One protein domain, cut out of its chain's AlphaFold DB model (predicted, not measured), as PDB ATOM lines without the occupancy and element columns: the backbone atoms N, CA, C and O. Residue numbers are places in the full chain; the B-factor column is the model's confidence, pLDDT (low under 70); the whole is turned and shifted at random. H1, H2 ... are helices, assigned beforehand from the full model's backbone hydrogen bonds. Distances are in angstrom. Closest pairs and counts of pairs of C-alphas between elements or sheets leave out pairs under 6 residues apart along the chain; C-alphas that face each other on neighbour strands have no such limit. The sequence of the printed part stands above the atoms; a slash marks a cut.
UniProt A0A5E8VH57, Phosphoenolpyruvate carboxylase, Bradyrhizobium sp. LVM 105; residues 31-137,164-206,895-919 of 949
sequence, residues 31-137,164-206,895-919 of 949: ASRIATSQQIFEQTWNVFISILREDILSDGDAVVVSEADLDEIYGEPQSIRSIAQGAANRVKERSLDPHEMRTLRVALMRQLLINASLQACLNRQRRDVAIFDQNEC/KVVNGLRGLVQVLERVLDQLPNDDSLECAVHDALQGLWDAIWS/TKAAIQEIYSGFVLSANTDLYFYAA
ATOM      1  N   ALA A  31     -58.064 -26.178  12.981       43.50
ATOM      2  CA  ALA A  31     -57.277 -25.590  11.879       43.50
ATOM      3  C   ALA A  31     -56.072 -24.756  12.378       43.50
ATOM      4  O   ALA A  31     -55.145 -24.446  11.638       43.50
ATOM      5  N   SER A  32     -56.062 -24.414  13.670       57.28
ATOM      6  CA  SER A  32     -54.972 -23.699  14.336       57.28
ATOM      7  C   SER A  32     -53.736 -24.575  14.609       57.28
ATOM      8  O   SER A  32     -52.651 -24.020  14.770       57.28
ATOM      9  N   ARG A  33     -53.842 -25.914  14.665       69.38
ATOM     10  CA  ARG A  33     -52.765 -26.768  15.218       69.38
ATOM     11  C   ARG A  33     -51.541 -26.890  14.304       69.38
ATOM     12  O   ARG A  33     -50.409 -26.685  14.754       69.38
ATOM     13  N   ILE A  34     -51.758 -27.212  13.029       82.75
ATOM     14  CA  ILE A  34     -50.679 -27.279  12.031       82.75
ATOM     15  C   ILE A  34     -50.187 -25.880  11.687       82.75
ATOM     16  O   ILE A  34     -48.979 -25.683  11.603       82.75
ATOM     17  N   ALA A  35     -51.092 -24.904  11.571       84.69
ATOM     18  CA  ALA A  35     -50.737 -23.521  11.271       84.69
ATOM     19  C   ALA A  35     -49.742 -22.938  12.291       84.69
ATOM     20  O   ALA A  35     -48.729 -22.363  11.902       84.69
ATOM     21  N   THR A  36     -49.957 -23.151  13.597       84.12
ATOM     22  CA  THR A  36     -48.985 -22.734  14.623       84.12
ATOM     23  C   THR A  36     -47.648 -23.462  14.469       84.12
ATOM     24  O   THR A  36     -46.597 -22.836  14.563       84.12
ATOM     25  N   SER A  37     -47.664 -24.765  14.178       89.38
ATOM     26  CA  SER A  37     -46.429 -25.536  13.963       89.38
ATOM     27  C   SER A  37     -45.644 -25.033  12.743       89.38
ATOM     28  O   SER A  37     -44.418 -24.947  12.794       89.38
ATOM     29  N   GLN A  38     -46.341 -24.661  11.667       90.44
ATOM     30  CA  GLN A  38     -45.756 -24.050  10.471       90.44
ATOM     31  C   GLN A  38     -45.156 -22.679  10.780       90.44
ATOM     32  O   GLN A  38     -44.032 -22.416  10.372       90.44
ATOM     33  N   GLN A  39     -45.838 -21.850  11.572       88.31
ATOM     34  CA  GLN A  39     -45.316 -20.549  11.991       88.31
ATOM     35  C   GLN A  39     -44.022 -20.680  12.813       88.31
ATOM     36  O   GLN A  39     -43.052 -19.972  12.553       88.31
ATOM     37  N   ILE A  40     -43.978 -21.603  13.784       89.38
ATOM     38  CA  ILE A  40     -42.761 -21.869  14.574       89.38
ATOM     39  C   ILE A  40     -41.639 -22.403  13.678       89.38
ATOM     40  O   ILE A  40     -40.481 -22.001  13.813       89.38
ATOM     41  N   PHE A  41     -41.973 -23.280  12.730       92.50
ATOM     42  CA  PHE A  41     -41.019 -23.741  11.731       92.50
ATOM     43  C   PHE A  41     -40.465 -22.581  10.895       92.50
ATOM     44  O   PHE A  41     -39.255 -22.474  10.775       92.50
ATOM     45  N   GLU A  42     -41.300 -21.691  10.363       88.81
ATOM     46  CA  GLU A  42     -40.846 -20.545   9.565       88.81
ATOM     47  C   GLU A  42     -39.916 -19.623  10.363       88.81
ATOM     48  O   GLU A  42     -38.868 -19.217   9.865       88.81
ATOM     49  N   GLN A  43     -40.253 -19.340  11.624       87.12
ATOM     50  CA  GLN A  43     -39.417 -18.529  12.512       87.12
ATOM     51  C   GLN A  43     -38.048 -19.175  12.756       87.12
ATOM     52  O   GLN A  43     -37.014 -18.548  12.531       87.12
ATOM     53  N   THR A  44     -38.031 -20.441  13.172       91.06
ATOM     54  CA  THR A  44     -36.785 -21.178  13.443       91.06
ATOM     55  C   THR A  44     -35.960 -21.407  12.180       91.06
ATOM     56  O   THR A  44     -34.736 -21.317  12.219       91.06
ATOM     57  N   TRP A  45     -36.620 -21.640  11.046       91.44
ATOM     58  CA  TRP A  45     -35.986 -21.758   9.740       91.44
ATOM     59  C   TRP A  45     -35.277 -20.463   9.345       91.44
ATOM     60  O   TRP A  45     -34.123 -20.509   8.938       91.44
ATOM     61  N   ASN A  46     -35.914 -19.304   9.529       84.81
ATOM     62  CA  ASN A  46     -35.296 -18.011   9.228       84.81
ATOM     63  C   ASN A  46     -34.054 -17.743  10.089       84.81
ATOM     64  O   ASN A  46     -33.044 -17.277   9.564       84.81
ATOM     65  N   VAL A  47     -34.090 -18.090  11.381       89.62
ATOM     66  CA  VAL A  47     -32.907 -18.004  12.259       89.62
ATOM     67  C   VAL A  47     -31.803 -18.945  11.773       89.62
ATOM     68  O   VAL A  47     -30.647 -18.542  11.669       89.62
ATOM     69  N   PHE A  48     -32.151 -20.180  11.401       92.00
ATOM     70  CA  PHE A  48     -31.188 -21.131  10.846       92.00
ATOM     71  C   PHE A  48     -30.562 -20.643   9.529       92.00
ATOM     72  O   PHE A  48     -29.372 -20.850   9.310       92.00
ATOM     73  N   ILE A  49     -31.314 -19.957   8.665       85.81
ATOM     74  CA  ILE A  49     -30.759 -19.366   7.438       85.81
ATOM     75  C   ILE A  49     -29.702 -18.300   7.757       85.81
ATOM     76  O   ILE A  49     -28.709 -18.215   7.037       85.81
ATOM     77  N   SER A  50     -29.864 -17.520   8.830       84.44
ATOM     78  CA  SER A  50     -28.826 -16.584   9.286       84.44
ATOM     79  C   SER A  50     -27.555 -17.318   9.721       84.44
ATOM     80  O   SER A  50     -26.480 -16.988   9.225       84.44
ATOM     81  N   ILE A  51     -27.688 -18.374  10.534       87.81
ATOM     82  CA  ILE A  51     -26.568 -19.245  10.940       87.81
ATOM     83  C   ILE A  51     -25.849 -19.821   9.714       87.81
ATOM     84  O   ILE A  51     -24.629 -19.754   9.604       87.81
ATOM     85  N   LEU A  52     -26.609 -20.349   8.752       85.06
ATOM     86  CA  LEU A  52     -26.055 -20.934   7.533       85.06
ATOM     87  C   LEU A  52     -25.290 -19.897   6.697       85.06
ATOM     88  O   LEU A  52     -24.256 -20.220   6.118       85.06
ATOM     89  N   ARG A  53     -25.779 -18.653   6.620       79.94
ATOM     90  CA  ARG A  53     -25.078 -17.563   5.924       79.94
ATOM     91  C   ARG A  53     -23.749 -17.236   6.602       79.94
ATOM     92  O   ARG A  53     -22.762 -17.047   5.900       79.94
ATOM     93  N   GLU A  54     -23.713 -17.185   7.930       82.81
ATOM     94  CA  GLU A  54     -22.482 -16.947   8.694       82.81
ATOM     95  C   GLU A  54     -21.465 -18.081   8.515       82.81
ATOM     96  O   GLU A  54     -20.299 -17.812   8.225       82.81
ATOM     97  N   ASP A  55     -21.924 -19.333   8.592       80.38
ATOM     98  CA  ASP A  55     -21.116 -20.538   8.364       80.38
ATOM     99  C   ASP A  55     -20.453 -20.503   6.975       80.38
ATOM    100  O   ASP A  55     -19.232 -20.609   6.853       80.38
ATOM    101  N   ILE A  56     -21.237 -20.218   5.928       72.38
ATOM    102  CA  ILE A  56     -20.745 -20.110   4.544       72.38
ATOM    103  C   ILE A  56     -19.721 -18.977   4.386       72.38
ATOM    104  O   ILE A  56     -18.712 -19.158   3.708       72.38
ATOM    105  N   LEU A  57     -19.950 -17.819   5.014       68.75
ATOM    106  CA  LEU A  57     -19.014 -16.690   4.967       68.75
ATOM    107  C   LEU A  57     -17.694 -16.995   5.694       68.75
ATOM    108  O   LEU A  57     -16.649 -16.462   5.313       68.75
ATOM    109  N   SER A  58     -17.732 -17.830   6.735       66.38
ATOM    110  CA  SER A  58     -16.561 -18.189   7.541       66.38
ATOM    111  C   SER A  58     -15.616 -19.189   6.857       66.38
ATOM    112  O   SER A  58     -14.409 -19.142   7.097       66.38
ATOM    113  N   ASP A  59     -16.131 -20.012   5.938       63.28
ATOM    114  CA  ASP A  59     -15.373 -21.031   5.190       63.28
ATOM    115  C   ASP A  59     -14.443 -20.460   4.096       63.28
ATOM    116  O   ASP A  59     -13.707 -21.200   3.444       63.28
ATOM    117  N   GLY A  60     -14.410 -19.135   3.909       50.38
ATOM    118  CA  GLY A  60     -13.420 -18.455   3.064       50.38
ATOM    119  C   GLY A  60     -13.754 -18.367   1.571       50.38
ATOM    120  O   GLY A  60     -13.009 -17.715   0.837       50.38
ATOM    121  N   ASP A  61     -14.886 -18.914   1.123       44.50
ATOM    122  CA  ASP A  61     -15.423 -18.671  -0.216       44.50
ATOM    123  C   ASP A  61     -16.438 -17.524  -0.171       44.50
ATOM    124  O   ASP A  61     -17.614 -17.691   0.145       44.50
ATOM    125  N   ALA A  62     -15.990 -16.328  -0.558       39.72
ATOM    126  CA  ALA A  62     -16.873 -15.228  -0.935       39.72
ATOM    127  C   ALA A  62     -17.563 -15.527  -2.282       39.72
ATOM    128  O   ALA A  62     -17.450 -14.760  -3.238       39.72
ATOM    129  N   VAL A  63     -18.282 -16.645  -2.381       39.94
ATOM    130  CA  VAL A  63     -19.374 -16.765  -3.339       39.94
ATOM    131  C   VAL A  63     -20.592 -16.268  -2.590       39.94
ATOM    132  O   VAL A  63     -21.081 -16.907  -1.663       39.94
ATOM    133  N   VAL A  64     -21.024 -15.061  -2.946       40.53
ATOM    134  CA  VAL A  64     -22.316 -14.513  -2.541       40.53
ATOM    135  C   VAL A  64     -23.360 -15.555  -2.924       40.53
ATOM    136  O   VAL A  64     -23.734 -15.631  -4.089       40.53
ATOM    137  N   VAL A  65     -23.788 -16.376  -1.964       38.59
ATOM    138  CA  VAL A  65     -24.988 -17.193  -2.106       38.59
ATOM    139  C   VAL A  65     -26.115 -16.181  -2.215       38.59
ATOM    140  O   VAL A  65     -26.538 -15.571  -1.229       38.59
ATOM    141  N   SER A  66     -26.499 -15.893  -3.451       40.50
ATOM    142  CA  SER A  66     -27.575 -14.967  -3.747       40.50
ATOM    143  C   SER A  66     -28.887 -15.563  -3.230       40.50
ATOM    144  O   SER A  66     -28.996 -16.775  -3.032       40.50
ATOM    145  N   GLU A  67     -29.921 -14.743  -3.024       39.56
ATOM    146  CA  GLU A  67     -31.271 -15.281  -2.783       39.56
ATOM    147  C   GLU A  67     -31.681 -16.287  -3.871       39.56
ATOM    148  O   GLU A  67     -32.401 -17.226  -3.563       39.56
ATOM    149  N   ALA A  68     -31.129 -16.176  -5.088       39.50
ATOM    150  CA  ALA A  68     -31.331 -17.136  -6.167       39.50
ATOM    151  C   ALA A  68     -30.648 -18.497  -5.935       39.50
ATOM    152  O   ALA A  68     -31.196 -19.491  -6.384       39.50
ATOM    153  N   ASP A  69     -29.523 -18.582  -5.215       42.16
ATOM    154  CA  ASP A  69     -28.867 -19.854  -4.858       42.16
ATOM    155  C   ASP A  69     -29.561 -20.517  -3.662       42.16
ATOM    156  O   ASP A  69     -29.685 -21.737  -3.603       42.16
ATOM    157  N   LEU A  70     -30.086 -19.720  -2.723       44.22
ATOM    158  CA  LEU A  70     -31.013 -20.219  -1.705       44.22
ATOM    159  C   LEU A  70     -32.326 -20.669  -2.364       44.22
ATOM    160  O   LEU A  70     -32.822 -21.728  -2.012       44.22
ATOM    161  N   ASP A  71     -32.849 -19.972  -3.373       43.66
ATOM    162  CA  ASP A  71     -33.988 -20.430  -4.182       43.66
ATOM    163  C   ASP A  71     -33.621 -21.582  -5.140       43.66
ATOM    164  O   ASP A  71     -34.484 -22.355  -5.538       43.66
ATOM    165  N   GLU A  72     -32.357 -21.800  -5.489       45.31
ATOM    166  CA  GLU A  72     -31.926 -23.005  -6.207       45.31
ATOM    167  C   GLU A  72     -31.765 -24.181  -5.225       45.31
ATOM    168  O   GLU A  72     -32.090 -25.325  -5.529       45.31
ATOM    169  N   ILE A  73     -31.390 -23.928  -3.975       44.00
ATOM    170  CA  ILE A  73     -31.352 -24.947  -2.919       44.00
ATOM    171  C   ILE A  73     -32.770 -25.244  -2.370       44.00
ATOM    172  O   ILE A  73     -33.060 -26.383  -1.991       44.00
ATOM    173  N   TYR A  74     -33.686 -24.267  -2.367       46.78
ATOM    174  CA  TYR A  74     -34.985 -24.328  -1.672       46.78
ATOM    175  C   TYR A  74     -36.229 -24.028  -2.525       46.78
ATOM    176  O   TYR A  74     -37.342 -24.350  -2.086       46.78
ATOM    177  N   GLY A  75     -36.080 -23.473  -3.722       40.84
ATOM    178  CA  GLY A  75     -37.173 -23.148  -4.642       40.84
ATOM    179  C   GLY A  75     -37.766 -24.369  -5.343       40.84
ATOM    180  O   GLY A  75     -37.617 -25.512  -4.896       40.84
ATOM    181  N   GLU A  76     -38.544 -24.109  -6.399       40.75
ATOM    182  CA  GLU A  76     -39.412 -25.099  -7.047       40.75
ATOM    183  C   GLU A  76     -38.684 -26.396  -7.477       40.75
ATOM    184  O   GLU A  76     -37.485 -26.370  -7.756       40.75
ATOM    185  N   PRO A  77     -39.399 -27.539  -7.612       39.75
ATOM    186  CA  PRO A  77     -38.846 -28.894  -7.823       39.75
ATOM    187  C   PRO A  77     -37.806 -29.086  -8.948       39.75
ATOM    188  O   PRO A  77     -37.224 -30.165  -9.078       39.75
ATOM    189  N   GLN A  78     -37.598 -28.084  -9.801       36.94
ATOM    190  CA  GLN A  78     -36.658 -28.102 -10.919       36.94
ATOM    191  C   GLN A  78     -35.188 -27.981 -10.487       36.94
ATOM    192  O   GLN A  78     -34.327 -28.524 -11.177       36.94
ATOM    193  N   SER A  79     -34.885 -27.366  -9.344       40.56
ATOM    194  CA  SER A  79     -33.500 -27.156  -8.901       40.56
ATOM    195  C   SER A  79     -32.847 -28.409  -8.292       40.56
ATOM    196  O   SER A  79     -31.678 -28.705  -8.506       40.56
ATOM    197  N   ILE A  80     -33.630 -29.289  -7.666       42.84
ATOM    198  CA  ILE A  80     -33.136 -30.592  -7.184       42.84
ATOM    199  C   ILE A  80     -32.771 -31.524  -8.352       42.84
ATOM    200  O   ILE A  80     -31.893 -32.378  -8.223       42.84
ATOM    201  N   ARG A  81     -33.393 -31.349  -9.529       40.94
ATOM    202  CA  ARG A  81     -32.947 -32.039 -10.751       40.94
ATOM    203  C   ARG A  81     -31.559 -31.579 -11.187       40.94
ATOM    204  O   ARG A  81     -30.791 -32.441 -11.609       40.94
ATOM    205  N   SER A  82     -31.226 -30.289 -11.065       42.88
ATOM    206  CA  SER A  82     -29.888 -29.780 -11.398       42.88
ATOM    207  C   SER A  82     -28.835 -30.291 -10.410       42.88
ATOM    208  O   SER A  82     -27.747 -30.656 -10.842       42.88
ATOM    209  N   ILE A  83     -29.187 -30.464  -9.130       45.91
ATOM    210  CA  ILE A  83     -28.337 -31.105  -8.109       45.91
ATOM    211  C   ILE A  83     -28.143 -32.597  -8.403       45.91
ATOM    212  O   ILE A  83     -27.016 -33.076  -8.428       45.91
ATOM    213  N   ALA A  84     -29.216 -33.342  -8.688       43.12
ATOM    214  CA  ALA A  84     -29.121 -34.768  -9.011       43.12
ATOM    215  C   ALA A  84     -28.333 -35.016 -10.312       43.12
ATOM    216  O   ALA A  84     -27.537 -35.947 -10.374       43.12
ATOM    217  N   GLN A  85     -28.508 -34.170 -11.335       42.34
ATOM    218  CA  GLN A  85     -27.735 -34.227 -12.584       42.34
ATOM    219  C   GLN A  85     -26.308 -33.676 -12.431       42.34
ATOM    220  O   GLN A  85     -25.399 -34.131 -13.122       42.34
ATOM    221  N   GLY A  86     -26.094 -32.711 -11.536       45.66
ATOM    222  CA  GLY A  86     -24.794 -32.136 -11.198       45.66
ATOM    223  C   GLY A  86     -23.915 -33.124 -10.437       45.66
ATOM    224  O   GLY A  86     -22.802 -33.391 -10.882       45.66
ATOM    225  N   ALA A  87     -24.459 -33.741  -9.386       42.19
ATOM    226  CA  ALA A  87     -23.819 -34.805  -8.618       42.19
ATOM    227  C   ALA A  87     -23.539 -36.035  -9.497       42.19
ATOM    228  O   ALA A  87     -22.423 -36.549  -9.525       42.19
ATOM    229  N   ALA A  88     -24.497 -36.455 -10.331       38.97
ATOM    230  CA  ALA A  88     -24.303 -37.553 -11.283       38.97
ATOM    231  C   ALA A  88     -23.125 -37.337 -12.254       38.97
ATOM    232  O   ALA A  88     -22.410 -38.280 -12.603       38.97
ATOM    233  N   ASN A  89     -22.912 -36.092 -12.692       39.25
ATOM    234  CA  ASN A  89     -21.853 -35.742 -13.637       39.25
ATOM    235  C   ASN A  89     -20.495 -35.459 -12.965       39.25
ATOM    236  O   ASN A  89     -19.465 -35.688 -13.603       39.25
ATOM    237  N   ARG A  90     -20.468 -34.992 -11.705       40.50
ATOM    238  CA  ARG A  90     -19.239 -34.620 -10.971       40.50
ATOM    239  C   ARG A  90     -18.635 -35.749 -10.129       40.50
ATOM    240  O   ARG A  90     -17.428 -35.754  -9.917       40.50
ATOM    241  N   VAL A  91     -19.401 -36.778  -9.757       41.50
ATOM    242  CA  VAL A  91     -18.915 -37.906  -8.921       41.50
ATOM    243  C   VAL A  91     -17.999 -38.901  -9.673       41.50
ATOM    244  O   VAL A  91     -17.543 -39.912  -9.137       41.50
ATOM    245  N   LYS A  92     -17.592 -38.591 -10.911       44.69
ATOM    246  CA  LYS A  92     -16.435 -39.269 -11.522       44.69
ATOM    247  C   LYS A  92     -15.124 -39.003 -10.762       44.69
ATOM    248  O   LYS A  92     -14.191 -39.792 -10.911       44.69
ATOM    249  N   GLU A  93     -15.068 -37.973  -9.917       40.31
ATOM    250  CA  GLU A  93     -13.959 -37.700  -8.997       40.31
ATOM    251  C   GLU A  93     -14.331 -38.108  -7.557       40.31
ATOM    252  O   GLU A  93     -15.407 -37.802  -7.047       40.31
ATOM    253  N   ARG A  94     -13.461 -38.888  -6.895       40.69
ATOM    254  CA  ARG A  94     -13.728 -39.480  -5.570       40.69
ATOM    255  C   ARG A  94     -13.591 -38.457  -4.436       40.69
ATOM    256  O   ARG A  94     -12.554 -38.398  -3.790       40.69
ATOM    257  N   SER A  95     -14.678 -37.750  -4.159       46.00
ATOM    258  CA  SER A  95     -15.193 -37.305  -2.852       46.00
ATOM    259  C   SER A  95     -16.368 -36.392  -3.185       46.00
ATOM    260  O   SER A  95     -16.180 -35.489  -3.994       46.00
ATOM    261  N   LEU A  96     -17.563 -36.620  -2.623       53.28
ATOM    262  CA  LEU A  96     -18.656 -35.656  -2.804       53.28
ATOM    263  C   LEU A  96     -18.153 -34.282  -2.368       53.28
ATOM    264  O   LEU A  96     -17.550 -34.165  -1.297       53.28
ATOM    265  N   ASP A  97     -18.381 -33.287  -3.217       57.50
ATOM    266  CA  ASP A  97     -18.070 -31.896  -2.930       57.50
ATOM    267  C   ASP A  97     -18.688 -31.536  -1.560       57.50
ATOM    268  O   ASP A  97     -19.867 -31.846  -1.326       57.50
ATOM    269  N   PRO A  98     -17.935 -30.931  -0.620       53.31
ATOM    270  CA  PRO A  98     -18.490 -30.394   0.621       53.31
ATOM    271  C   PRO A  98     -19.788 -29.595   0.411       53.31
ATOM    272  O   PRO A  98     -20.699 -29.684   1.236       53.31
ATOM    273  N   HIS A  99     -19.923 -28.908  -0.729       59.34
ATOM    274  CA  HIS A  99     -21.135 -28.190  -1.124       59.34
ATOM    275  C   HIS A  99     -22.358 -29.111  -1.346       59.34
ATOM    276  O   HIS A  99     -23.491 -28.786  -0.967       59.34
ATOM    277  N   GLU A 100     -22.161 -30.302  -1.915       67.62
ATOM    278  CA  GLU A 100     -23.227 -31.292  -2.127       67.62
ATOM    279  C   GLU A 100     -23.653 -31.946  -0.802       67.62
ATOM    280  O   GLU A 100     -24.847 -32.085  -0.525       67.62
ATOM    281  N   MET A 101     -22.697 -32.279   0.073       78.56
ATOM    282  CA  MET A 101     -23.003 -32.797   1.415       78.56
ATOM    283  C   MET A 101     -23.693 -31.759   2.306       78.56
ATOM    284  O   MET A 101     -24.616 -32.114   3.045       78.56
ATOM    285  N   ARG A 102     -23.299 -30.483   2.216       82.69
ATOM    286  CA  ARG A 102     -23.976 -29.370   2.900       82.69
ATOM    287  C   ARG A 102     -25.452 -29.319   2.515       82.69
ATOM    288  O   ARG A 102     -26.295 -29.226   3.399       82.69
ATOM    289  N   THR A 103     -25.769 -29.487   1.233       78.75
ATOM    290  CA  THR A 103     -27.154 -29.509   0.732       78.75
ATOM    291  C   THR A 103     -27.979 -30.647   1.347       78.75
ATOM    292  O   THR A 103     -29.101 -30.432   1.807       78.75
ATOM    293  N   LEU A 104     -27.424 -31.864   1.421       82.88
ATOM    294  CA  LEU A 104     -28.103 -33.005   2.053       82.88
ATOM    295  C   LEU A 104     -28.326 -32.787   3.557       82.88
ATOM    296  O   LEU A 104     -29.389 -33.117   4.083       82.88
ATOM    297  N   ARG A 105     -27.343 -32.198   4.244       88.00
ATOM    298  CA  ARG A 105     -27.414 -31.885   5.680       88.00
ATOM    299  C   ARG A 105     -28.389 -30.757   5.985       88.00
ATOM    300  O   ARG A 105     -29.115 -30.830   6.968       88.00
ATOM    301  N   VAL A 106     -28.471 -29.764   5.110       87.19
ATOM    302  CA  VAL A 106     -29.507 -28.730   5.116       87.19
ATOM    303  C   VAL A 106     -30.900 -29.350   4.961       87.19
ATOM    304  O   VAL A 106     -31.813 -29.010   5.715       87.19
ATOM    305  N   ALA A 107     -31.071 -30.291   4.026       84.62
ATOM    306  CA  ALA A 107     -32.339 -30.997   3.858       84.62
ATOM    307  C   ALA A 107     -32.699 -31.802   5.118       84.62
ATOM    308  O   ALA A 107     -33.844 -31.757   5.561       84.62
ATOM    309  N   LEU A 108     -31.726 -32.479   5.744       89.06
ATOM    310  CA  LEU A 108     -31.926 -33.131   7.041       89.06
ATOM    311  C   LEU A 108     -32.322 -32.120   8.129       89.06
ATOM    312  O   LEU A 108     -33.301 -32.358   8.835       89.06
ATOM    313  N   MET A 109     -31.605 -30.999   8.252       92.44
ATOM    314  CA  MET A 109     -31.889 -29.945   9.230       92.44
ATOM    315  C   MET A 109     -33.324 -29.445   9.082       92.44
ATOM    316  O   MET A 109     -34.068 -29.408  10.056       92.44
ATOM    317  N   ARG A 110     -33.764 -29.178   7.850       91.62
ATOM    318  CA  ARG A 110     -35.147 -28.796   7.558       91.62
ATOM    319  C   ARG A 110     -36.158 -29.793   8.127       91.62
ATOM    320  O   ARG A 110     -37.101 -29.374   8.792       91.62
ATOM    321  N   GLN A 111     -35.942 -31.099   7.947       91.62
ATOM    322  CA  GLN A 111     -36.843 -32.120   8.503       91.62
ATOM    323  C   GLN A 111     -36.809 -32.201  10.020       91.62
ATOM    324  O   GLN A 111     -37.846 -32.401  10.657       91.62
ATOM    325  N   LEU A 112     -35.625 -32.049  10.611       93.44
ATOM    326  CA  LEU A 112     -35.479 -32.001  12.060       93.44
ATOM    327  C   LEU A 112     -36.262 -30.820  12.640       93.44
ATOM    328  O   LEU A 112     -36.950 -31.004  13.640       93.44
ATOM    329  N   LEU A 113     -36.230 -29.656  11.987       94.38
ATOM    330  CA  LEU A 113     -36.972 -28.465  12.403       94.38
ATOM    331  C   LEU A 113     -38.485 -28.620  12.239       94.38
ATOM    332  O   LEU A 113     -39.224 -28.257  13.148       94.38
ATOM    333  N   ILE A 114     -38.961 -29.211  11.138       92.56
ATOM    334  CA  ILE A 114     -40.393 -29.515  10.964       92.56
ATOM    335  C   ILE A 114     -40.888 -30.402  12.109       92.56
ATOM    336  O   ILE A 114     -41.877 -30.078  12.769       92.56
ATOM    337  N   ASN A 115     -40.173 -31.496  12.384       90.81
ATOM    338  CA  ASN A 115     -40.549 -32.419  13.451       90.81
ATOM    339  C   ASN A 115     -40.411 -31.775  14.841       90.81
ATOM    340  O   ASN A 115     -41.277 -31.983  15.686       90.81
ATOM    341  N   ALA A 116     -39.376 -30.962  15.088       92.94
ATOM    342  CA  ALA A 116     -39.209 -30.241  16.351       92.94
ATOM    343  C   ALA A 116     -40.371 -29.273  16.616       92.94
ATOM    344  O   ALA A 116     -40.920 -29.262  17.719       92.94
ATOM    345  N   SER A 117     -40.792 -28.516  15.599       92.00
ATOM    346  CA  SER A 117     -41.919 -27.582  15.686       92.00
ATOM    347  C   SER A 117     -43.248 -28.296  15.928       92.00
ATOM    348  O   SER A 117     -44.018 -27.878  16.798       92.00
ATOM    349  N   LEU A 118     -43.501 -29.400  15.211       89.62
ATOM    350  CA  LEU A 118     -44.677 -30.251  15.428       89.62
ATOM    351  C   LEU A 118     -44.708 -30.798  16.861       89.62
ATOM    352  O   LEU A 118     -45.729 -30.684  17.538       89.62
ATOM    353  N   GLN A 119     -43.589 -31.351  17.338       88.12
ATOM    354  CA  GLN A 119     -43.474 -31.935  18.679       88.12
ATOM    355  C   GLN A 119     -43.655 -30.884  19.783       88.12
ATOM    356  O   GLN A 119     -44.434 -31.102  20.708       88.12
ATOM    357  N   ALA A 120     -43.025 -29.713  19.675       88.62
ATOM    358  CA  ALA A 120     -43.177 -28.652  20.670       88.62
ATOM    359  C   ALA A 120     -44.638 -28.165  20.779       88.62
ATOM    360  O   ALA A 120     -45.180 -28.037  21.883       88.62
ATOM    361  N   CYS A 121     -45.315 -27.962  19.641       85.81
ATOM    362  CA  CYS A 121     -46.726 -27.563  19.615       85.81
ATOM    363  C   CYS A 121     -47.648 -28.657  20.177       85.81
ATOM    364  O   CYS A 121     -48.568 -28.361  20.946       85.81
ATOM    365  N   LEU A 122     -47.377 -29.921  19.842       80.44
ATOM    366  CA  LEU A 122     -48.054 -31.094  20.397       80.44
ATOM    367  C   LEU A 122     -47.967 -31.151  21.922       80.44
ATOM    368  O   LEU A 122     -48.978 -31.334  22.607       80.44
ATOM    369  N   ASN A 123     -46.758 -30.978  22.447       81.62
ATOM    370  CA  ASN A 123     -46.479 -31.069  23.873       81.62
ATOM    371  C   ASN A 123     -47.216 -29.976  24.650       81.62
ATOM    372  O   ASN A 123     -47.740 -30.244  25.734       81.62
ATOM    373  N   ARG A 124     -47.336 -28.766  24.091       80.00
ATOM    374  CA  ARG A 124     -48.173 -27.703  24.667       80.00
ATOM    375  C   ARG A 124     -49.646 -28.106  24.725       80.00
ATOM    376  O   ARG A 124     -50.245 -28.063  25.794       80.00
ATOM    377  N   GLN A 125     -50.208 -28.571  23.614       73.25
ATOM    378  CA  GLN A 125     -51.632 -28.911  23.532       73.25
ATOM    379  C   GLN A 125     -52.046 -30.011  24.516       73.25
ATOM    380  O   GLN A 125     -53.110 -29.927  25.128       73.25
ATOM    381  N   ARG A 126     -51.211 -31.039  24.710       70.75
ATOM    382  CA  ARG A 126     -51.516 -32.112  25.674       70.75
ATOM    383  C   ARG A 126     -51.563 -31.648  27.122       70.75
ATOM    384  O   ARG A 126     -52.243 -32.284  27.929       70.75
ATOM    385  N   ARG A 127     -50.838 -30.581  27.464       68.88
ATOM    386  CA  ARG A 127     -50.940 -29.964  28.792       68.88
ATOM    387  C   ARG A 127     -52.307 -29.310  28.963       68.88
ATOM    388  O   ARG A 127     -52.940 -29.520  29.990       68.88
ATOM    389  N   ASP A 128     -52.795 -28.627  27.929       56.81
ATOM    390  CA  ASP A 128     -54.076 -27.920  27.968       56.81
ATOM    391  C   ASP A 128     -55.279 -28.880  28.024       56.81
ATOM    392  O   ASP A 128     -56.166 -28.701  28.856       56.81
ATOM    393  N   VAL A 129     -55.315 -29.941  27.205       57.56
ATOM    394  CA  VAL A 129     -56.457 -30.889  27.157       57.56
ATOM    395  C   VAL A 129     -56.717 -31.562  28.512       57.56
ATOM    396  O   VAL A 129     -57.868 -31.669  28.933       57.56
ATOM    397  N   ALA A 130     -55.663 -31.934  29.244       52.50
ATOM    398  CA  ALA A 130     -55.782 -32.532  30.578       52.50
ATOM    399  C   ALA A 130     -56.410 -31.579  31.622       52.50
ATOM    400  O   ALA A 130     -56.963 -32.026  32.629       52.50
ATOM    401  N   ILE A 131     -56.358 -30.261  31.391       48.34
ATOM    402  CA  ILE A 131     -56.993 -29.255  32.255       48.34
ATOM    403  C   ILE A 131     -58.504 -29.180  31.981       48.34
ATOM    404  O   ILE A 131     -59.277 -28.952  32.913       48.34
ATOM    405  N   PHE A 132     -58.939 -29.406  30.736       39.19
ATOM    406  CA  PHE A 132     -60.332 -29.220  30.315       39.19
ATOM    407  C   PHE A 132     -61.227 -30.459  30.477       39.19
ATOM    408  O   PHE A 132     -62.427 -30.290  30.697       39.19
ATOM    409  N   ASP A 133     -60.680 -31.679  30.472       48.31
ATOM    410  CA  ASP A 133     -61.456 -32.932  30.612       48.31
ATOM    411  C   ASP A 133     -61.897 -33.244  32.067       48.31
ATOM    412  O   ASP A 133     -62.263 -34.356  32.442       48.31
ATOM    413  N   GLN A 134     -61.874 -32.234  32.945       47.94
ATOM    414  CA  GLN A 134     -62.256 -32.358  34.357       47.94
ATOM    415  C   GLN A 134     -63.776 -32.472  34.578       47.94
ATOM    416  O   GLN A 134     -64.200 -32.706  35.710       47.94
ATOM    417  N   ASN A 135     -64.602 -32.319  33.533       41.12
ATOM    418  CA  ASN A 135     -66.057 -32.172  33.671       41.12
ATOM    419  C   ASN A 135     -66.918 -33.251  32.989       41.12
ATOM    420  O   ASN A 135     -68.115 -33.301  33.277       41.12
ATOM    421  N   GLU A 136     -66.374 -34.134  32.142       43.41
ATOM    422  CA  GLU A 136     -67.205 -35.009  31.295       43.41
ATOM    423  C   GLU A 136     -66.805 -36.491  31.313       43.41
ATOM    424  O   GLU A 136     -66.589 -37.100  30.280       43.41
ATOM    425  N   CYS A 137     -66.807 -37.129  32.485       43.34
ATOM    426  CA  CYS A 137     -67.251 -38.526  32.619       43.34
ATOM    427  C   CYS A 137     -67.192 -38.959  34.083       43.34
ATOM    428  O   CYS A 137     -66.170 -38.815  34.743       43.34
ATOM    429  N   LYS A 164     -25.046 -36.982  19.430       88.94
ATOM    430  CA  LYS A 164     -24.977 -35.515  19.441       88.94
ATOM    431  C   LYS A 164     -26.154 -34.861  18.734       88.94
ATOM    432  O   LYS A 164     -26.702 -33.906  19.270       88.94
ATOM    433  N   VAL A 165     -26.586 -35.390  17.588       91.50
ATOM    434  CA  VAL A 165     -27.752 -34.857  16.861       91.50
ATOM    435  C   VAL A 165     -29.019 -35.043  17.691       91.50
ATOM    436  O   VAL A 165     -29.822 -34.122  17.794       91.50
ATOM    437  N   VAL A 166     -29.189 -36.199  18.343       91.06
ATOM    438  CA  VAL A 166     -30.344 -36.425  19.228       91.06
ATOM    439  C   VAL A 166     -30.315 -35.486  20.436       91.06
ATOM    440  O   VAL A 166     -31.346 -34.919  20.787       91.06
ATOM    441  N   ASN A 167     -29.148 -35.271  21.046       91.62
ATOM    442  CA  ASN A 167     -28.996 -34.339  22.163       91.62
ATOM    443  C   ASN A 167     -29.222 -32.875  21.749       91.62
ATOM    444  O   ASN A 167     -29.892 -32.145  22.478       91.62
ATOM    445  N   GLY A 168     -28.717 -32.459  20.583       94.56
ATOM    446  CA  GLY A 168     -28.972 -31.133  20.014       94.56
ATOM    447  C   GLY A 168     -30.457 -30.924  19.724       94.56
ATOM    448  O   GLY A 168     -31.034 -29.922  20.135       94.56
ATOM    449  N   LEU A 169     -31.115 -31.927  19.129       94.62
ATOM    450  CA  LEU A 169     -32.555 -31.898  18.878       94.62
ATOM    451  C   LEU A 169     -33.351 -31.823  20.185       94.62
ATOM    452  O   LEU A 169     -34.299 -31.047  20.273       94.62
ATOM    453  N   ARG A 170     -32.958 -32.585  21.217       95.06
ATOM    454  CA  ARG A 170     -33.558 -32.491  22.556       95.06
ATOM    455  C   ARG A 170     -33.471 -31.064  23.093       95.06
ATOM    456  O   ARG A 170     -34.484 -30.537  23.546       95.06
ATOM    457  N   GLY A 171     -32.287 -30.452  23.024       94.88
ATOM    458  CA  GLY A 171     -32.063 -29.079  23.475       94.88
ATOM    459  C   GLY A 171     -32.945 -28.076  22.735       94.88
ATOM    460  O   GLY A 171     -33.615 -27.265  23.372       94.88
ATOM    461  N   LEU A 172     -33.022 -28.190  21.406       95.88
ATOM    462  CA  LEU A 172     -33.882 -27.343  20.586       95.88
ATOM    463  C   LEU A 172     -35.359 -27.481  20.970       95.88
ATOM    464  O   LEU A 172     -36.009 -26.474  21.237       95.88
ATOM    465  N   VAL A 173     -35.894 -28.705  21.056       94.94
ATOM    466  CA  VAL A 173     -37.310 -28.912  21.410       94.94
ATOM    467  C   VAL A 173     -37.617 -28.337  22.797       94.94
ATOM    468  O   VAL A 173     -38.636 -27.678  22.955       94.94
ATOM    469  N   GLN A 174     -36.719 -28.483  23.778       93.25
ATOM    470  CA  GLN A 174     -36.889 -27.878  25.109       93.25
ATOM    471  C   GLN A 174     -36.888 -26.342  25.082       93.25
ATOM    472  O   GLN A 174     -37.570 -25.702  25.885       93.25
ATOM    473  N   VAL A 175     -36.106 -25.718  24.195       92.62
ATOM    474  CA  VAL A 175     -36.176 -24.266  23.982       92.62
ATOM    475  C   VAL A 175     -37.527 -23.900  23.369       92.62
ATOM    476  O   VAL A 175     -38.203 -23.034  23.914       92.62
ATOM    477  N   LEU A 176     -37.971 -24.596  22.320       91.06
ATOM    478  CA  LEU A 176     -39.256 -24.321  21.662       91.06
ATOM    479  C   LEU A 176     -40.462 -24.532  22.589       91.06
ATOM    480  O   LEU A 176     -41.404 -23.746  22.563       91.06
ATOM    481  N   GLU A 177     -40.428 -25.547  23.454       89.44
ATOM    482  CA  GLU A 177     -41.442 -25.761  24.495       89.44
ATOM    483  C   GLU A 177     -41.547 -24.549  25.436       89.44
ATOM    484  O   GLU A 177     -42.658 -24.130  25.766       89.44
ATOM    485  N   ARG A 178     -40.410 -23.949  25.822       86.12
ATOM    486  CA  ARG A 178     -40.373 -22.724  26.640       86.12
ATOM    487  C   ARG A 178     -40.848 -21.498  25.868       86.12
ATOM    488  O   ARG A 178     -41.597 -20.706  26.431       86.12
ATOM    489  N   VAL A 179     -40.455 -21.368  24.596       82.88
ATOM    490  CA  VAL A 179     -40.909 -20.284  23.706       82.88
ATOM    491  C   VAL A 179     -42.424 -20.268  23.623       82.88
ATOM    492  O   VAL A 179     -43.044 -19.218  23.729       82.88
ATOM    493  N   LEU A 180     -43.034 -21.440  23.461       80.62
ATOM    494  CA  LEU A 180     -44.479 -21.551  23.364       80.62
ATOM    495  C   LEU A 180     -45.181 -21.186  24.685       80.62
ATOM    496  O   LEU A 180     -46.270 -20.618  24.645       80.62
ATOM    497  N   ASP A 181     -44.590 -21.477  25.843       77.31
ATOM    498  CA  ASP A 181     -45.189 -21.154  27.146       77.31
ATOM    499  C   ASP A 181     -45.070 -19.665  27.533       77.31
ATOM    500  O   ASP A 181     -45.819 -19.195  28.393       77.31
ATOM    501  N   GLN A 182     -44.157 -18.915  26.910       69.38
ATOM    502  CA  GLN A 182     -43.869 -17.506  27.206       69.38
ATOM    503  C   GLN A 182     -44.318 -16.580  26.055       69.38
ATOM    504  O   GLN A 182     -44.571 -17.026  24.939       69.38
ATOM    505  N   LEU A 183     -44.472 -15.272  26.306       54.69
ATOM    506  CA  LEU A 183     -44.693 -14.297  25.225       54.69
ATOM    507  C   LEU A 183     -43.336 -13.954  24.571       54.69
ATOM    508  O   LEU A 183     -42.398 -13.659  25.306       54.69
ATOM    509  N   PRO A 184     -43.225 -13.938  23.230       52.50
ATOM    510  CA  PRO A 184     -41.955 -13.957  22.482       52.50
ATOM    511  C   PRO A 184     -41.114 -12.664  22.519       52.50
ATOM    512  O   PRO A 184     -40.196 -12.525  21.726       52.50
ATOM    513  N   ASN A 185     -41.384 -11.712  23.413       57.62
ATOM    514  CA  ASN A 185     -40.696 -10.410  23.428       57.62
ATOM    515  C   ASN A 185     -39.434 -10.393  24.320       57.62
ATOM    516  O   ASN A 185     -39.116  -9.352  24.894       57.62
ATOM    517  N   ASP A 186     -38.768 -11.535  24.502       63.91
ATOM    518  CA  ASP A 186     -37.557 -11.652  25.324       63.91
ATOM    519  C   ASP A 186     -36.346 -11.949  24.430       63.91
ATOM    520  O   ASP A 186     -36.216 -13.055  23.904       63.91
ATOM    521  N   ASP A 187     -35.443 -10.975  24.289       72.06
ATOM    522  CA  ASP A 187     -34.184 -11.109  23.542       72.06
ATOM    523  C   ASP A 187     -33.358 -12.326  24.016       72.06
ATOM    524  O   ASP A 187     -32.653 -12.966  23.234       72.06
ATOM    525  N   SER A 188     -33.473 -12.711  25.296       72.25
ATOM    526  CA  SER A 188     -32.799 -13.896  25.839       72.25
ATOM    527  C   SER A 188     -33.311 -15.203  25.229       72.25
ATOM    528  O   SER A 188     -32.575 -16.193  25.192       72.25
ATOM    529  N   LEU A 189     -34.572 -15.237  24.804       73.31
ATOM    530  CA  LEU A 189     -35.219 -16.417  24.247       73.31
ATOM    531  C   LEU A 189     -34.847 -16.601  22.771       73.31
ATOM    532  O   LEU A 189     -34.603 -17.731  22.348       73.31
ATOM    533  N   GLU A 190     -34.730 -15.504  22.018       79.25
ATOM    534  CA  GLU A 190     -34.201 -15.525  20.649       79.25
ATOM    535  C   GLU A 190     -32.750 -16.022  20.624       79.25
ATOM    536  O   GLU A 190     -32.432 -16.938  19.861       79.25
ATOM    537  N   CYS A 191     -31.898 -15.522  21.531       86.06
ATOM    538  CA  CYS A 191     -30.530 -16.025  21.706       86.06
ATOM    539  C   CYS A 191     -30.506 -17.529  22.028       86.06
ATOM    540  O   CYS A 191     -29.732 -18.278  21.440       86.06
ATOM    541  N   ALA A 192     -31.396 -18.008  22.905       89.00
ATOM    542  CA  ALA A 192     -31.460 -19.429  23.243       89.00
ATOM    543  C   ALA A 192     -31.889 -20.314  22.056       89.00
ATOM    544  O   ALA A 192     -31.408 -21.443  21.931       89.00
ATOM    545  N   VAL A 193     -32.796 -19.832  21.194       90.69
ATOM    546  CA  VAL A 193     -33.177 -20.530  19.953       90.69
ATOM    547  C   VAL A 193     -31.989 -20.573  18.998       90.69
ATOM    548  O   VAL A 193     -31.684 -21.643  18.472       90.69
ATOM    549  N   HIS A 194     -31.301 -19.446  18.814       93.31
ATOM    550  CA  HIS A 194     -30.107 -19.360  17.979       93.31
ATOM    551  C   HIS A 194     -29.021 -20.347  18.438       93.31
ATOM    552  O   HIS A 194     -28.579 -21.182  17.650       93.31
ATOM    553  N   ASP A 195     -28.658 -20.334  19.722       94.44
ATOM    554  CA  ASP A 195     -27.626 -21.215  20.282       94.44
ATOM    555  C   ASP A 195     -27.990 -22.700  20.144       94.44
ATOM    556  O   ASP A 195     -27.143 -23.537  19.821       94.44
ATOM    557  N   ALA A 196     -29.264 -23.048  20.354       95.81
ATOM    558  CA  ALA A 196     -29.731 -24.419  20.177       95.81
ATOM    559  C   ALA A 196     -29.696 -24.865  18.706       95.81
ATOM    560  O   ALA A 196     -29.359 -26.018  18.425       95.81
ATOM    561  N   LEU A 197     -30.024 -23.968  17.768       96.31
ATOM    562  CA  LEU A 197     -29.929 -24.228  16.331       96.31
ATOM    563  C   LEU A 197     -28.475 -24.393  15.884       96.31
ATOM    564  O   LEU A 197     -28.189 -25.347  15.161       96.31
ATOM    565  N   GLN A 198     -27.567 -23.533  16.354       95.38
ATOM    566  CA  GLN A 198     -26.133 -23.646  16.085       95.38
ATOM    567  C   GLN A 198     -25.596 -24.982  16.603       95.38
ATOM    568  O   GLN A 198     -25.002 -25.748  15.851       95.38
ATOM    569  N   GLY A 199     -25.890 -25.325  17.862       95.38
ATOM    570  CA  GLY A 199     -25.448 -26.591  18.448       95.38
ATOM    571  C   GLY A 199     -26.000 -27.822  17.719       95.38
ATOM    572  O   GLY A 199     -25.307 -28.836  17.602       95.38
ATOM    573  N   LEU A 200     -27.233 -27.755  17.199       96.12
ATOM    574  CA  LEU A 200     -27.792 -28.814  16.357       96.12
ATOM    575  C   LEU A 200     -27.100 -28.880  14.988       96.12
ATOM    576  O   LEU A 200     -26.809 -29.984  14.522       96.12
ATOM    577  N   TRP A 201     -26.811 -27.737  14.362       94.81
ATOM    578  CA  TRP A 201     -26.074 -27.678  13.100       94.81
ATOM    579  C   TRP A 201     -24.683 -28.295  13.250       94.81
ATOM    580  O   TRP A 201     -24.371 -29.258  12.551       94.81
ATOM    581  N   ASP A 202     -23.910 -27.870  14.250       93.19
ATOM    582  CA  ASP A 202     -22.583 -28.415  14.558       93.19
ATOM    583  C   ASP A 202     -22.634 -29.934  14.803       93.19
ATOM    584  O   ASP A 202     -21.775 -30.700  14.353       93.19
ATOM    585  N   ALA A 203     -23.681 -30.411  15.485       92.81
ATOM    586  CA  ALA A 203     -23.877 -31.832  15.743       92.81
ATOM    587  C   ALA A 203     -24.099 -32.655  14.460       92.81
ATOM    588  O   ALA A 203     -23.632 -33.797  14.392       92.81
ATOM    589  N   ILE A 204     -24.773 -32.106  13.441       91.19
ATOM    590  CA  ILE A 204     -24.979 -32.772  12.140       91.19
ATOM    591  C   ILE A 204     -23.642 -33.004  11.413       91.19
ATOM    592  O   ILE A 204     -23.495 -33.994  10.690       91.19
ATOM    593  N   TRP A 205     -22.637 -32.158  11.649       87.94
ATOM    594  CA  TRP A 205     -21.297 -32.309  11.072       87.94
ATOM    595  C   TRP A 205     -20.389 -33.279  11.835       87.94
ATOM    596  O   TRP A 205     -19.302 -33.588  11.356       87.94
ATOM    597  N   SER A 206     -20.821 -33.811  12.982       85.81
ATOM    598  CA  SER A 206     -20.002 -34.744  13.761       85.81
ATOM    599  C   SER A 206     -19.822 -36.111  13.079       85.81
ATOM    600  O   SER A 206     -20.784 -36.712  12.596       85.81
ATOM    601  N   THR A 895     -21.832 -41.652  -1.789       82.69
ATOM    602  CA  THR A 895     -21.092 -42.159  -0.629       82.69
ATOM    603  C   THR A 895     -22.055 -42.759   0.394       82.69
ATOM    604  O   THR A 895     -23.242 -42.427   0.439       82.69
ATOM    605  N   LYS A 896     -21.534 -43.606   1.287       80.31
ATOM    606  CA  LYS A 896     -22.311 -44.152   2.409       80.31
ATOM    607  C   LYS A 896     -22.916 -43.045   3.286       80.31
ATOM    608  O   LYS A 896     -24.069 -43.162   3.686       80.31
ATOM    609  N   ALA A 897     -22.163 -41.972   3.534       81.00
ATOM    610  CA  ALA A 897     -22.635 -40.825   4.306       81.00
ATOM    611  C   ALA A 897     -23.811 -40.121   3.612       81.00
ATOM    612  O   ALA A 897     -24.832 -39.883   4.244       81.00
ATOM    613  N   ALA A 898     -23.728 -39.877   2.300       82.56
ATOM    614  CA  ALA A 898     -24.834 -39.283   1.549       82.56
ATOM    615  C   ALA A 898     -26.098 -40.157   1.578       82.56
ATOM    616  O   ALA A 898     -27.200 -39.651   1.786       82.56
ATOM    617  N   ILE A 899     -25.944 -41.479   1.431       85.12
ATOM    618  CA  ILE A 899     -27.060 -42.430   1.541       85.12
ATOM    619  C   ILE A 899     -27.691 -42.378   2.939       85.12
ATOM    620  O   ILE A 899     -28.911 -42.493   3.059       85.12
ATOM    621  N   GLN A 900     -26.887 -42.186   3.987       85.00
ATOM    622  CA  GLN A 900     -27.380 -42.027   5.353       85.00
ATOM    623  C   GLN A 900     -28.188 -40.741   5.534       85.00
ATOM    624  O   GLN A 900     -29.306 -40.819   6.036       85.00
ATOM    625  N   GLU A 901     -27.697 -39.590   5.066       85.50
ATOM    626  CA  GLU A 901     -28.432 -38.319   5.187       85.50
ATOM    627  C   GLU A 901     -29.765 -38.354   4.406       85.50
ATOM    628  O   GLU A 901     -30.810 -37.953   4.926       85.50
ATOM    629  N   ILE A 902     -29.762 -38.918   3.186       86.44
ATOM    630  CA  ILE A 902     -30.978 -39.129   2.375       86.44
ATOM    631  C   ILE A 902     -31.980 -40.006   3.128       86.44
ATOM    632  O   ILE A 902     -33.170 -39.694   3.192       86.44
ATOM    633  N   TYR A 903     -31.503 -41.112   3.697       88.44
ATOM    634  CA  TYR A 903     -32.343 -42.070   4.395       88.44
ATOM    635  C   TYR A 903     -32.929 -41.507   5.693       88.44
ATOM    636  O   TYR A 903     -34.144 -41.598   5.882       88.44
ATOM    637  N   SER A 904     -32.116 -40.887   6.553       86.75
ATOM    638  CA  SER A 904     -32.592 -40.275   7.798       86.75
ATOM    639  C   SER A 904     -33.606 -39.165   7.522       86.75
ATOM    640  O   SER A 904     -34.687 -39.168   8.112       86.75
ATOM    641  N   GLY A 905     -33.320 -38.268   6.569       87.69
ATOM    642  CA  GLY A 905     -34.244 -37.197   6.180       87.69
ATOM    643  C   GLY A 905     -35.569 -37.721   5.611       87.69
ATOM    644  O   GLY A 905     -36.650 -37.275   6.013       87.69
ATOM    645  N   PHE A 906     -35.515 -38.733   4.739       89.38
ATOM    646  CA  PHE A 906     -36.724 -39.352   4.199       89.38
ATOM    647  C   PHE A 906     -37.562 -40.021   5.294       89.38
ATOM    648  O   PHE A 906     -38.767 -39.796   5.358       89.38
ATOM    649  N   VAL A 907     -36.954 -40.823   6.175       87.12
ATOM    650  CA  VAL A 907     -37.677 -41.556   7.231       87.12
ATOM    651  C   VAL A 907     -38.365 -40.604   8.218       87.12
ATOM    652  O   VAL A 907     -39.489 -40.882   8.643       87.12
ATOM    653  N   LEU A 908     -37.739 -39.465   8.537       85.69
ATOM    654  CA  LEU A 908     -38.343 -38.394   9.343       85.69
ATOM    655  C   LEU A 908     -39.603 -37.808   8.690       85.69
ATOM    656  O   LEU A 908     -40.582 -37.536   9.384       85.69
ATOM    657  N   SER A 909     -39.583 -37.655   7.365       87.38
ATOM    658  CA  SER A 909     -40.693 -37.105   6.577       87.38
ATOM    659  C   SER A 909     -41.786 -38.134   6.311       87.38
ATOM    660  O   SER A 909     -42.962 -37.794   6.216       87.38
ATOM    661  N   ALA A 910     -41.411 -39.408   6.173       86.75
ATOM    662  CA  ALA A 910     -42.291 -40.512   5.797       86.75
ATOM    663  C   ALA A 910     -43.298 -40.895   6.894       86.75
ATOM    664  O   ALA A 910     -44.322 -41.520   6.593       86.75
ATOM    665  N   ASN A 911     -43.075 -40.444   8.125       83.56
ATOM    666  CA  ASN A 911     -43.926 -40.690   9.283       83.56
ATOM    667  C   ASN A 911     -44.560 -39.393   9.803       83.56
ATOM    668  O   ASN A 911     -44.033 -38.309   9.578       83.56
ATOM    669  N   THR A 912     -45.683 -39.505  10.510       82.31
ATOM    670  CA  THR A 912     -46.482 -38.369  11.009       82.31
ATOM    671  C   THR A 912     -46.535 -38.353  12.534       82.31
ATOM    672  O   THR A 912     -46.893 -39.370  13.119       82.31
ATOM    673  N   ASP A 913     -46.243 -37.216  13.156       73.94
ATOM    674  CA  ASP A 913     -46.151 -37.007  14.601       73.94
ATOM    675  C   ASP A 913     -47.522 -36.836  15.275       73.94
ATOM    676  O   ASP A 913     -47.744 -37.402  16.344       73.94
ATOM    677  N   LEU A 914     -48.482 -36.122  14.665       65.50
ATOM    678  CA  LEU A 914     -49.808 -35.900  15.275       65.50
ATOM    679  C   LEU A 914     -50.669 -37.165  15.244       65.50
ATOM    680  O   LEU A 914     -51.542 -37.358  16.093       65.50
ATOM    681  N   TYR A 915     -50.394 -38.059  14.290       60.38
ATOM    682  CA  TYR A 915     -51.082 -39.340  14.138       60.38
ATOM    683  C   TYR A 915     -51.022 -40.219  15.401       60.38
ATOM    684  O   TYR A 915     -51.942 -40.999  15.649       60.38
ATOM    685  N   PHE A 916     -49.975 -40.092  16.218       53.41
ATOM    686  CA  PHE A 916     -49.829 -40.862  17.457       53.41
ATOM    687  C   PHE A 916     -50.737 -40.393  18.591       53.41
ATOM    688  O   PHE A 916     -50.856 -41.098  19.590       53.41
ATOM    689  N   TYR A 917     -51.354 -39.217  18.460       51.69
ATOM    690  CA  TYR A 917     -51.878 -38.489  19.616       51.69
ATOM    691  C   TYR A 917     -53.243 -37.835  19.405       51.69
ATOM    692  O   TYR A 917     -53.875 -37.435  20.379       51.69
ATOM    693  N   ALA A 918     -53.721 -37.731  18.164       48.94
ATOM    694  CA  ALA A 918     -55.033 -37.169  17.876       48.94
ATOM    695  C   ALA A 918     -56.147 -38.220  18.040       48.94
ATOM    696  O   ALA A 918     -56.359 -39.061  17.159       48.94
ATOM    697  N   ALA A 919     -56.908 -38.101  19.132       44.97
ATOM    698  CA  ALA A 919     -58.213 -38.736  19.333       44.97
ATOM    699  C   ALA A 919     -59.327 -38.014  18.545       44.97
ATOM    700  O   ALA A 919     -60.447 -37.865  19.026       44.97
TER     701      ALA A 919
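Overview. This is residues 31 to 137, 164 to 206 and 895 to 919 of the 949 residues of the protein "Phosphoenolpyruvate carboxylase" of Bradyrhizobium sp. LVM 105 (UniProt A0A5E8VH57). One long helix, H4, is the core of this model, with H1 and H7 packed on opposite sides of it and the hairpin of H5 and H6 over a third, where H5 packs on H4 and H6 crosses to H1. Two short helices, H2 and H3, make a loosely attached corner near the first residues of H4, while residues 127 to 137 stick out past the body and add to its length. The printed part has 175 residues, with seven named helices, H1 to H7 in order, and no named strand; the class is all helix. It is only just compact, close to loose, with a radius of gyration of the C-alphas of 18.5 A, and elongated, spanning 67 by 34 by 30 A.

Along the chain. H1 runs from residue 32, its C-alpha at (-54.972, -23.699, 14.336), to 58, over 39.4 A. H2 is residues 67 to 74 and H3 residues 78 to 90. H4, residues 98 to 132, is the longest at 51.3 A and begins with C-alpha 98 at (-18.490, -30.394, 0.621). H5, residues 164 to 181, measures 26.0 A, and H6, residues 187 to 204, 26.2 A. H7, residues 896 to 910, spans 20.6 A and ends with C-alpha 910 at (-42.291, -40.512, 5.797).

Arrangement. H4 is the hub, touching three helices, and the helix packing is part aligned, part crossed, with shallow and steep tilts. H1 touches it, closest at the C-alphas of Ser 37 and Leu 118, 5.2 A, at a shallow tilt of 32 degrees, only just short of steep, opposite ways. H7 touches it at Leu 108 and Gly 905, closest C-alphas 4.8 A, at a shallow tilt of 29 degrees, the same way. H5 touches it at Ala 120 and Glu 177, closest C-alphas 5.1 A, at a steep tilt of 43 degrees. H5 and H6 form a helical hairpin, with closest C-alphas Gly 168 and Leu 200 at 4.5 A. H6 touches H1 at a steep tilt of 69 degrees, only just short of about perpendicular; the closest C-alphas, Phe 48 and Leu 197, are 6.4 A apart. H2 and H3 touch only at the corner, closest C-alphas Glu 72 and Ser 79, 5.2 A. Each is close to H4 but not clearly touching, with closest C-alphas Ile 73 and Thr 103 at 7.2 A, and Ala 87 and Glu 100 at 7.4 A. H1 and H7 are apart. Every O i to N i+4 pair is within hydrogen-bond range in H1, H2, H5, H6 and H7; H3 has 8 of 9 and H4 28 of 31.

Size, cuts and confidence. The C-alphas of Glu 93 and Cys 137, the two farthest apart, are 67.6 A apart. Residues 138 to 163 and 207 to 894 are not printed, with C-alpha gaps of 44.4 A and 16.2 A. Of the links printed whole, none is long. Mean pLDDT of the printed part is 71.9, and 69 residues are under 70, among them residues 57 to 100 and 127 to 137.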